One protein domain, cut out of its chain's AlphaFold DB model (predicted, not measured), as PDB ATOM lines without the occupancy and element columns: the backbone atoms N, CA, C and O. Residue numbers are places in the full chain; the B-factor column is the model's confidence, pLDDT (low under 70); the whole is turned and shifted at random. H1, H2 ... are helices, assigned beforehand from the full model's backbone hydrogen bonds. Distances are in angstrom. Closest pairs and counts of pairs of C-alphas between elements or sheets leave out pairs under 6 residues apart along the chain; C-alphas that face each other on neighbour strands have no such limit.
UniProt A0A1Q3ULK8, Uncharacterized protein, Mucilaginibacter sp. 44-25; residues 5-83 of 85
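This is residues 5 to 83 of the 85 residues of an uncharacterized protein of Mucilaginibacter sp. 44-25 (UniProt A0A1Q3ULK8). Two antiparallel helix pairs pack crosswise: H1 and H5, partly side by side, against the hairpin of H3 and H4, while short H2 packs on H1 at one side. The 79 printed residues hold five named helices, H1 to H5 in order, and no named strand: all helix. It is compact, radius of gyration of the C-alphas 11.6 A, spanning 31 by 26 by 19 A.

Start with H5, residues 67 to 83: it touches H4, residues 43 to 57, at a steep tilt of 58 degrees, closest C-alphas Leu 47 and Ala 77, 6.2 A. With residues 76 to 83 alone, H5 touches H1, residues 5 to 15, closest C-alphas Ile 8 and Ile 80, 6.2 A. H1 touches H2, residues 22 to 28, closest C-alphas Ala 13 and Ala 25, 4.7 A. H3, residues 30 to 39, forms a hairpin with H4, closest C-alphas Lys 39 and Leu 46, 5.2 A. Every O i to N i+4 pair is within hydrogen-bond range in H1 and H4; H2 has 2 of 3, H3 3 of 6, H5 12 of 13.

Find C-alpha 5 at (-7.107, -31.300, -0.581), where H1 begins; H5, 25.0 A long, ends at C-alpha 83, (-15.137, -36.625, -1.746). H4 is 20.0 A.

The printed part has no cut, no link is long, and no printed residue is under 70.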
ATOM      1  N   GLU A   5      -7.482 -32.496  -1.345       93.75
ATOM      2  CA  GLU A   5      -7.107 -31.300  -0.581       93.75
ATOM      3  C   GLU A   5      -7.623 -30.009  -1.225       93.75
ATOM      4  O   GLU A   5      -8.201 -29.174  -0.540       93.75
ATOM      5  N   LYS A   6      -7.505 -29.868  -2.555       94.31
ATOM      6  CA  LYS A   6      -8.038 -28.700  -3.270       94.31
ATOM      7  C   LYS A   6      -9.565 -28.632  -3.195       94.31
ATOM      8  O   LYS A   6     -10.121 -27.541  -3.115       94.31
ATOM      9  N   SER A   7     -10.241 -29.779  -3.231       96.38
ATOM     10  CA  SER A   7     -11.697 -29.843  -3.073       96.38
ATOM     11  C   SER A   7     -12.135 -29.501  -1.647       96.38
ATOM     12  O   SER A   7     -13.108 -28.774  -1.486       96.38
ATOM     13  N   ILE A   8     -11.404 -29.962  -0.626       96.94
ATOM     14  CA  ILE A   8     -11.639 -29.572   0.772       96.94
ATOM     15  C   ILE A   8     -11.445 -28.061   0.927       96.94
ATOM     16  O   ILE A   8     -12.331 -27.402   1.456       96.94
ATOM     17  N   ASN A   9     -10.343 -27.507   0.408       96.62
ATOM     18  CA  ASN A   9     -10.080 -26.068   0.476       96.62
ATOM     19  C   ASN A   9     -11.223 -25.247  -0.126       96.62
ATOM     20  O   ASN A   9     -11.663 -24.281   0.481       96.62
ATOM     21  N   GLN A  10     -11.736 -25.659  -1.290       97.12
ATOM     22  CA  GLN A  10     -12.873 -24.987  -1.917       97.12
ATOM     23  C   GLN A  10     -14.116 -25.023  -1.021       97.12
ATOM     24  O   GLN A  10     -14.756 -23.997  -0.847       97.12
ATOM     25  N   ILE A  11     -14.440 -26.174  -0.423       98.00
ATOM     26  CA  ILE A  11     -15.601 -26.292   0.472       98.00
ATOM     27  C   ILE A  11     -15.461 -25.351   1.678       98.00
ATOM     28  O   ILE A  11     -16.445 -24.731   2.072       98.00
ATOM     29  N   LEU A  12     -14.263 -25.236   2.258       97.88
ATOM     30  CA  LEU A  12     -14.013 -24.341   3.392       97.88
ATOM     31  C   LEU A  12     -14.054 -22.866   2.980       97.88
ATOM     32  O   LEU A  12     -14.651 -22.063   3.686       97.88
ATOM     33  N   ALA A  13     -13.479 -22.522   1.826       97.62
ATOM     34  CA  ALA A  13     -13.520 -21.171   1.273       97.62
ATOM     35  C   ALA A  13     -14.944 -20.739   0.881       97.62
ATOM     36  O   ALA A  13     -15.271 -19.566   1.001       97.62
ATOM     37  N   ASP A  14     -15.796 -21.673   0.449       97.88
ATOM     38  CA  ASP A  14     -17.211 -21.406   0.168       97.88
ATOM     39  C   ASP A  14     -18.035 -21.282   1.460       97.88
ATOM     40  O   ASP A  14     -19.020 -20.547   1.497       97.88
ATOM     41  N   TRP A  15     -17.663 -22.021   2.512       97.81
ATOM     42  CA  TRP A  15     -18.310 -21.937   3.824       97.81
ATOM     43  C   TRP A  15     -17.965 -20.636   4.551       97.81
ATOM     44  O   TRP A  15     -18.853 -19.992   5.096       97.81
ATOM     45  N   ASN A  16     -16.686 -20.263   4.535       97.50
ATOM     46  CA  ASN A  16     -16.138 -19.002   5.021       97.50
ATOM     47  C   ASN A  16     -16.733 -18.474   6.343       97.50
ATOM     48  O   ASN A  16     -17.272 -17.366   6.375       97.50
ATOM     49  N   PRO A  17     -16.627 -19.221   7.453       95.94
ATOM     50  CA  PRO A  17     -17.239 -18.824   8.721       95.94
ATOM     51  C   PRO A  17     -16.692 -17.506   9.303       95.94
ATOM     52  O   PRO A  17     -17.368 -16.888  10.119       95.94
ATOM     53  N   LEU A  18     -15.500 -17.059   8.884       96.50
ATOM     54  CA  LEU A  18     -14.921 -15.768   9.282       96.50
ATOM     55  C   LEU A  18     -15.425 -14.571   8.453       96.50
ATOM     56  O   LEU A  18     -15.035 -13.442   8.739       96.50
ATOM     57  N   ASP A  19     -16.229 -14.808   7.412       96.25
ATOM     58  CA  ASP A  19     -16.713 -13.780   6.477       96.25
ATOM     59  C   ASP A  19     -15.586 -12.903   5.885       96.25
ATOM     60  O   ASP A  19     -15.737 -11.708   5.621       96.25
ATOM     61  N   VAL A  20     -14.402 -13.490   5.675       96.75
ATOM     62  CA  VAL A  20     -13.285 -12.779   5.039       96.75
ATOM     63  C   VAL A  20     -13.520 -12.647   3.530       96.75
ATOM     64  O   VAL A  20     -14.209 -13.478   2.935       96.75
ATOM     65  N   PRO A  21     -12.938 -11.644   2.851       97.62
ATOM     66  CA  PRO A  21     -13.040 -11.523   1.400       97.62
ATOM     67  C   PRO A  21     -12.675 -12.824   0.656       97.62
ATOM     68  O   PRO A  21     -11.751 -13.519   1.087       97.62
ATOM     69  N   PRO A  22     -13.313 -13.142  -0.492       93.88
ATOM     70  CA  PRO A  22     -13.093 -14.409  -1.199       93.88
ATOM     71  C   PRO A  22     -11.622 -14.713  -1.512       93.88
ATOM     72  O   PRO A  22     -11.172 -15.843  -1.372       93.88
ATOM     73  N   ASN A  23     -10.842 -13.688  -1.864       94.56
ATOM     74  CA  ASN A  23      -9.412 -13.831  -2.144       94.56
ATOM     75  C   ASN A  23      -8.573 -14.199  -0.905       94.56
ATOM     76  O   ASN A  23      -7.452 -14.669  -1.063       94.56
ATOM     77  N   ILE A  24      -9.079 -13.944   0.305       96.44
ATOM     78  CA  ILE A  24      -8.458 -14.358   1.571       96.44
ATOM     79  C   ILE A  24      -8.946 -15.762   1.944       96.44
ATOM     80  O   ILE A  24      -8.130 -16.624   2.275       96.44
ATOM     81  N   ALA A  25     -10.252 -16.024   1.799       96.25
ATOM     82  CA  ALA A  25     -10.871 -17.321   2.090       96.25
ATOM     83  C   ALA A  25     -10.203 -18.491   1.342       96.25
ATOM     84  O   ALA A  25     -10.104 -19.595   1.876       96.25
ATOM     85  N   GLU A  26      -9.682 -18.248   0.132       93.81
ATOM     86  CA  GLU A  26      -8.931 -19.231  -0.661       93.81
ATOM     87  C   GLU A  26      -7.668 -19.780   0.029       93.81
ATOM     88  O   GLU A  26      -7.212 -20.870  -0.326       93.81
ATOM     89  N   THR A  27      -7.096 -19.054   0.993       95.06
ATOM     90  CA  THR A  27      -5.877 -19.458   1.717       95.06
ATOM     91  C   THR A  27      -6.061 -19.580   3.226       95.06
ATOM     92  O   THR A  27      -5.277 -20.278   3.866       95.06
ATOM     93  N   GLU A  28      -7.093 -18.944   3.783       96.50
ATOM     94  CA  GLU A  28      -7.335 -18.833   5.227       96.50
ATOM     95  C   GLU A  28      -7.398 -20.197   5.930       96.50
ATOM     96  O   GLU A  28      -6.797 -20.415   6.977       96.50
ATOM     97  N   TYR A  29      -8.071 -21.168   5.311       95.38
ATOM     98  CA  TYR A  29      -8.384 -22.447   5.954       95.38
ATOM     99  C   TYR A  29      -7.397 -23.579   5.624       95.38
ATOM    100  O   TYR A  29      -7.591 -24.724   6.045       95.38
ATOM    101  N   VAL A  30      -6.327 -23.287   4.874       95.75
ATOM    102  CA  VAL A  30      -5.411 -24.306   4.328       95.75
ATOM    103  C   VAL A  30      -4.741 -25.130   5.430       95.75
ATOM    104  O   VAL A  30      -4.555 -26.339   5.272       95.75
ATOM    105  N   VAL A  31      -4.422 -24.504   6.566       96.44
ATOM    106  CA  VAL A  31      -3.738 -25.160   7.692       96.44
ATOM    107  C   VAL A  31      -4.562 -26.298   8.314       96.44
ATOM    108  O   VAL A  31      -3.995 -27.246   8.859       96.44
ATOM    109  N   PHE A  32      -5.889 -26.274   8.167       96.69
ATOM    110  CA  PHE A  32      -6.792 -27.276   8.743       96.69
ATOM    111  C   PHE A  32      -7.007 -28.494   7.831       96.69
ATOM    112  O   PHE A  32      -7.453 -29.551   8.290       96.69
ATOM    113  N   ILE A  33      -6.655 -28.390   6.543       96.94
ATOM    114  CA  ILE A  33      -6.900 -29.433   5.533       96.94
ATOM    115  C   ILE A  33      -6.321 -30.802   5.932       96.94
ATOM    116  O   ILE A  33      -7.056 -31.787   5.811       96.94
ATOM    117  N   PRO A  34      -5.073 -30.934   6.435       96.56
ATOM    118  CA  PRO A  34      -4.529 -32.243   6.813       96.56
ATOM    119  C   PRO A  34      -5.344 -32.936   7.918       96.56
ATOM    120  O   PRO A  34      -5.592 -34.146   7.877       96.56
ATOM    121  N   SER A  35      -5.822 -32.160   8.892       97.56
ATOM    122  CA  SER A  35      -6.629 -32.657  10.009       97.56
ATOM    123  C   SER A  35      -8.033 -33.066   9.575       97.56
ATOM    124  O   SER A  35      -8.545 -34.064  10.080       97.56
ATOM    125  N   ILE A  36      -8.624 -32.352   8.617       97.50
ATOM    126  CA  ILE A  36      -9.901 -32.718   7.990       97.50
ATOM    127  C   ILE A  36      -9.731 -33.993   7.162       97.50
ATOM    128  O   ILE A  36     -10.519 -34.932   7.281       97.50
ATOM    129  N   ARG A  37      -8.660 -34.069   6.364       95.69
ATOM    130  CA  ARG A  37      -8.368 -35.215   5.498       95.69
ATOM    131  C   ARG A  37      -8.195 -36.511   6.288       95.69
ATOM    132  O   ARG A  37      -8.625 -37.556   5.811       95.69
ATOM    133  N   SER A  38      -7.601 -36.454   7.479       95.94
ATOM    134  CA  SER A  38      -7.447 -37.639   8.336       95.94
ATOM    135  C   SER A  38      -8.761 -38.132   8.958       95.94
ATOM    136  O   SER A  38      -8.851 -39.316   9.262       95.94
ATOM    137  N   LYS A  39      -9.781 -37.271   9.097       96.19
ATOM    138  CA  LYS A  39     -11.054 -37.581   9.783       96.19
ATOM    139  C   LYS A  39     -12.237 -37.811   8.848       96.19
ATOM    140  O   LYS A  39     -13.255 -38.336   9.267       96.19
ATOM    141  N   MET A  40     -12.126 -37.460   7.566       94.69
ATOM    142  CA  MET A  40     -13.267 -37.450   6.637       94.69
ATOM    143  C   MET A  40     -13.904 -38.813   6.304       94.69
ATOM    144  O   MET A  40     -14.867 -38.849   5.545       94.69
ATOM    145  N   ASN A  41     -13.377 -39.922   6.832       93.12
ATOM    146  CA  ASN A  41     -13.989 -41.250   6.715       93.12
ATOM    147  C   ASN A  41     -14.916 -41.592   7.898       93.12
ATOM    148  O   ASN A  41     -15.612 -42.602   7.838       93.12
ATOM    149  N   ASP A  42     -14.932 -40.771   8.950       95.25
ATOM    150  CA  ASP A  42     -15.828 -40.895  10.097       95.25
ATOM    151  C   ASP A  42     -16.610 -39.583  10.253       95.25
ATOM    152  O   ASP A  42     -16.058 -38.527  10.567       95.25
ATOM    153  N   GLU A  43     -17.921 -39.637   9.998       94.56
ATOM    154  CA  GLU A  43     -18.788 -38.455  10.056       94.56
ATOM    155  C   GLU A  43     -18.784 -37.807  11.441       94.56
ATOM    156  O   GLU A  43     -18.790 -36.580  11.549       94.56
ATOM    157  N   LYS A  44     -18.740 -38.612  12.505       95.62
ATOM    158  CA  LYS A  44     -18.775 -38.110  13.874       95.62
ATOM    159  C   LYS A  44     -17.466 -37.411  14.223       95.62
ATOM    160  O   LYS A  44     -17.508 -36.318  14.783       95.62
ATOM    161  N   GLU A  45     -16.322 -38.005  13.882       96.94
ATOM    162  CA  GLU A  45     -15.020 -37.366  14.117       96.94
ATOM    163  C   GLU A  45     -14.858 -36.079  13.306       96.94
ATOM    164  O   GLU A  45     -14.349 -35.083  13.829       96.94
ATOM    165  N   LEU A  46     -15.313 -36.069  12.049       98.12
ATOM    166  CA  LEU A  46     -15.271 -34.873  11.214       98.12
ATOM    167  C   LEU A  46     -16.154 -33.757  11.784       98.12
ATOM    168  O   LEU A  46     -15.696 -32.620  11.869       98.12
ATOM    169  N   LEU A  47     -17.388 -34.068  12.196       97.88
ATOM    170  CA  LEU A  47     -18.284 -33.090  12.816       97.88
ATOM    171  C   LEU A  47     -17.664 -32.498  14.081       97.88
ATOM    172  O   LEU A  47     -17.547 -31.282  14.178       97.88
ATOM    173  N   MET A  48     -17.189 -33.342  15.002       97.25
ATOM    174  CA  MET A  48     -16.538 -32.876  16.230       97.25
ATOM    175  C   MET A  48     -15.337 -31.967  15.940       97.25
ATOM    176  O   MET A  48     -15.126 -30.980  16.639       97.25
ATOM    177  N   TYR A  49     -14.553 -32.281  14.905       98.25
ATOM    178  CA  TYR A  49     -13.422 -31.448  14.508       98.25
ATOM    179  C   TYR A  49     -13.855 -30.098  13.928       98.25
ATOM    180  O   TYR A  49     -13.257 -29.084  14.272       98.25
ATOM    181  N   LEU A  50     -14.880 -30.060  13.072       98.19
ATOM    182  CA  LEU A  50     -15.384 -28.808  12.496       98.19
ATOM    183  C   LEU A  50     -16.018 -27.900  13.559       98.19
ATOM    184  O   LEU A  50     -15.841 -26.689  13.503       98.19
ATOM    185  N   GLU A  51     -16.705 -28.467  14.550       97.69
ATOM    186  CA  GLU A  51     -17.214 -27.701  15.694       97.69
ATOM    187  C   GLU A  51     -16.067 -27.119  16.532       97.69
ATOM    188  O   GLU A  51     -16.069 -25.929  16.836       97.69
ATOM    189  N   ALA A  52     -15.051 -27.933  16.841       97.25
ATOM    190  CA  ALA A  52     -13.867 -27.482  17.572       97.25
ATOM    191  C   ALA A  52     -13.053 -26.436  16.793       97.25
ATOM    192  O   ALA A  52     -12.490 -25.532  17.401       97.25
ATOM    193  N   LEU A  53     -13.001 -26.536  15.463       97.31
ATOM    194  CA  LEU A  53     -12.383 -25.536  14.596       97.31
ATOM    195  C   LEU A  53     -13.050 -24.171  14.795       97.31
ATOM    196  O   LEU A  53     -12.356 -23.185  15.028       97.31
ATOM    197  N   LEU A  54     -14.386 -24.122  14.752       97.81
ATOM    198  CA  LEU A  54     -15.135 -22.881  14.942       97.81
ATOM    199  C   LEU A  54     -14.882 -22.262  16.318       97.81
ATOM    200  O   LEU A  54     -14.663 -21.060  16.395       97.81
ATOM    201  N   THR A  55     -14.896 -23.058  17.389       96.75
ATOM    202  CA  THR A  55     -14.820 -22.520  18.756       96.75
ATOM    203  C   THR A  55     -13.399 -22.275  19.252       96.75
ATOM    204  O   THR A  55     -13.177 -21.319  19.984       96.75
ATOM    205  N   ASN A  56     -12.444 -23.143  18.910       95.81
ATOM    206  CA  ASN A  56     -11.119 -23.149  19.541       95.81
ATOM    207  C   ASN A  56     -10.044 -22.502  18.670       95.81
ATOM    208  O   ASN A  56      -9.126 -21.896  19.205       95.81
ATOM    209  N   GLU A  57     -10.134 -22.670  17.350       94.50
ATOM    210  CA  GLU A  57      -9.120 -22.155  16.421       94.50
ATOM    211  C   GLU A  57      -9.552 -20.814  15.821       94.50
ATOM    212  O   GLU A  57      -8.729 -19.924  15.640       94.50
ATOM    213  N   LEU A  58     -10.846 -20.675  15.511       95.38
ATOM    214  CA  LEU A  58     -11.425 -19.456  14.936       95.38
ATOM    215  C   LEU A  58     -12.088 -18.549  15.985       95.38
ATOM    216  O   LEU A  58     -12.492 -17.440  15.647       95.38
ATOM    217  N   GLU A  59     -12.208 -19.022  17.231       96.06
ATOM    218  CA  GLU A  59     -12.786 -18.290  18.371       96.06
ATOM    219  C   GLU A  59     -14.186 -17.696  18.098       96.06
ATOM    220  O   GLU A  59     -14.557 -16.637  18.607       96.06
ATOM    221  N   LEU A  60     -14.992 -18.388  17.288       95.88
ATOM    222  CA  LEU A  60     -16.359 -17.998  16.954       95.88
ATOM    223  C   LEU A  60     -17.355 -18.487  18.012       95.88
ATOM    224  O   LEU A  60     -17.195 -19.555  18.605       95.88
ATOM    225  N   ASP A  61     -18.452 -17.746  18.173       94.81
ATOM    226  CA  ASP A  61     -19.578 -18.104  19.050       94.81
ATOM    227  C   ASP A  61     -20.491 -19.162  18.392       94.81
ATOM    228  O   ASP A  61     -21.682 -18.950  18.139       94.81
ATOM    229  N   TYR A  62     -19.898 -20.304  18.026       95.50
ATOM    230  CA  TYR A  62     -20.636 -21.452  17.508       95.50
ATOM    231  C   TYR A  62     -21.419 -22.140  18.628       95.50
ATOM    232  O   TYR A  62     -20.881 -22.506  19.673       95.50
ATOM    233  N   ASN A  63     -22.695 -22.397  18.362       93.31
ATOM    234  CA  ASN A  63     -23.608 -23.074  19.261       93.31
ATOM    235  C   ASN A  63     -24.312 -24.224  18.532       93.31
ATOM    236  O   ASN A  63     -25.200 -24.010  17.708       93.31
ATOM    237  N   SER A  64     -23.997 -25.466  18.902       91.56
ATOM    238  CA  SER A  64     -24.608 -26.661  18.302       91.56
ATOM    239  C   SER A  64     -26.115 -26.807  18.576       91.56
ATOM    240  O   SER A  64     -26.806 -27.539  17.856       91.56
ATOM    241  N   ALA A  65     -26.662 -26.096  19.571       95.00
ATOM    242  CA  ALA A  65     -28.104 -26.001  19.809       95.00
ATOM    243  C   ALA A  65     -28.797 -24.989  18.877       95.00
ATOM    244  O   ALA A  65     -30.019 -25.046  18.714       95.00
ATOM    245  N   ASN A  66     -28.044 -24.088  18.236       96.94
ATOM    246  CA  ASN A  66     -28.562 -23.253  17.162       96.94
ATOM    247  C   ASN A  66     -28.759 -24.120  15.909       96.94
ATOM    248  O   ASN A  66     -27.807 -24.622  15.311       96.94
ATOM    249  N   SER A  67     -30.018 -24.306  15.511       95.31
ATOM    250  CA  SER A  67     -30.383 -25.200  14.409       95.31
ATOM    251  C   SER A  67     -29.797 -24.778  13.063       95.31
ATOM    252  O   SER A  67     -29.492 -25.657  12.258       95.31
ATOM    253  N   LEU A  68     -29.619 -23.474  12.824       95.69
ATOM    254  CA  LEU A  68     -29.045 -22.956  11.585       95.69
ATOM    255  C   LEU A  68     -27.547 -23.265  11.517       95.69
ATOM    256  O   LEU A  68     -27.113 -23.949  10.597       95.69
ATOM    257  N   GLN A  69     -26.790 -22.861  12.540       95.44
ATOM    258  CA  GLN A  69     -25.341 -23.088  12.592       95.44
ATOM    259  C   GLN A  69     -25.002 -24.587  12.543       95.44
ATOM    260  O   GLN A  69     -24.123 -25.025  11.804       95.44
ATOM    261  N   ASN A  70     -25.752 -25.407  13.282       96.00
ATOM    262  CA  ASN A  70     -25.583 -26.859  13.271       96.00
ATOM    263  C   ASN A  70     -25.894 -27.464  11.886       96.00
ATOM    264  O   ASN A  70     -25.203 -28.375  11.424       96.00
ATOM    265  N   ALA A  71     -26.926 -26.967  11.194       97.12
ATOM    266  CA  ALA A  71     -27.243 -27.421   9.843       97.12
ATOM    267  C   ALA A  71     -26.130 -27.077   8.840       97.12
ATOM    268  O   ALA A  71     -25.806 -27.919   8.002       97.12
ATOM    269  N   GLU A  72     -25.520 -25.895   8.954       97.19
ATOM    270  CA  GLU A  72     -24.399 -25.466   8.110       97.19
ATOM    271  C   GLU A  72     -23.167 -26.358   8.303       97.19
ATOM    272  O   GLU A  72     -22.646 -26.901   7.327       97.19
ATOM    273  N   VAL A  73     -22.756 -26.614   9.551       97.88
ATOM    274  CA  VAL A  73     -21.622 -27.512   9.851       97.88
ATOM    275  C   VAL A  73     -21.875 -28.923   9.313       97.88
ATOM    276  O   VAL A  73     -20.995 -29.536   8.702       97.88
ATOM    277  N   LYS A  74     -23.101 -29.437   9.469       97.94
ATOM    278  CA  LYS A  74     -23.494 -30.740   8.912       97.94
ATOM    279  C   LYS A  74     -23.457 -30.771   7.391       97.94
ATOM    280  O   LYS A  74     -23.082 -31.793   6.817       97.94
ATOM    281  N   ASP A  75     -23.854 -29.693   6.725       98.06
ATOM    282  CA  ASP A  75     -23.780 -29.598   5.268       98.06
ATOM    283  C   ASP A  75     -22.323 -29.613   4.779       98.06
ATOM    284  O   ASP A  75     -21.978 -30.373   3.871       98.06
ATOM    285  N   VAL A  76     -21.440 -28.866   5.445       98.31
ATOM    286  CA  VAL A  76     -19.994 -28.857   5.170       98.31
ATOM    287  C   VAL A  76     -19.384 -30.247   5.352       98.31
ATOM    288  O   VAL A  76     -18.726 -30.754   4.439       98.31
ATOM    289  N   ALA A  77     -19.664 -30.913   6.477       98.00
ATOM    290  CA  ALA A  77     -19.182 -32.267   6.740       98.00
ATOM    291  C   ALA A  77     -19.630 -33.253   5.648       98.00
ATOM    292  O   ALA A  77     -18.816 -33.998   5.099       98.00
ATOM    293  N   ARG A  78     -20.909 -33.207   5.253       97.19
ATOM    294  CA  ARG A  78     -21.453 -34.054   4.177       97.19
ATOM    295  C   ARG A  78     -20.776 -33.804   2.834       97.19
ATOM    296  O   ARG A  78     -20.517 -34.763   2.108       97.19
ATOM    297  N   LYS A  79     -20.509 -32.542   2.476       97.56
ATOM    298  CA  LYS A  79     -19.791 -32.200   1.235       97.56
ATOM    299  C   LYS A  79     -18.384 -32.794   1.232       97.56
ATOM    300  O   LYS A  79     -17.974 -33.342   0.216       97.56
ATOM    301  N   ILE A  80     -17.682 -32.728   2.364       97.44
ATOM    302  CA  ILE A  80     -16.331 -33.280   2.517       97.44
ATOM    303  C   ILE A  80     -16.350 -34.811   2.415       97.44
ATOM    304  O   ILE A  80     -15.583 -35.368   1.636       97.44
ATOM    305  N   ILE A  81     -17.243 -35.496   3.137       95.88
ATOM    306  CA  ILE A  81     -17.339 -36.969   3.126       95.88
ATOM    307  C   ILE A  81     -17.624 -37.496   1.716       95.88
ATOM    308  O   ILE A  81     -17.030 -38.477   1.292       95.88
ATOM    309  N   LYS A  82     -18.460 -36.811   0.928       95.25
ATOM    310  CA  LYS A  82     -18.737 -37.202  -0.467       95.25
ATOM    311  C   LYS A  82     -17.508 -37.194  -1.383       95.25
ATOM    312  O   LYS A  82     -17.588 -37.756  -2.466       95.25
ATOM    313  N   LEU A  83     -16.389 -36.583  -0.983       93.25
ATOM    314  CA  LEU A  83     -15.137 -36.625  -1.746       93.25
ATOM    315  C   LEU A  83     -14.396 -37.969  -1.628       93.25
ATOM    316  O   LEU A  83     -13.416 -38.168  -2.346       93.25
TER     317      LEU A  83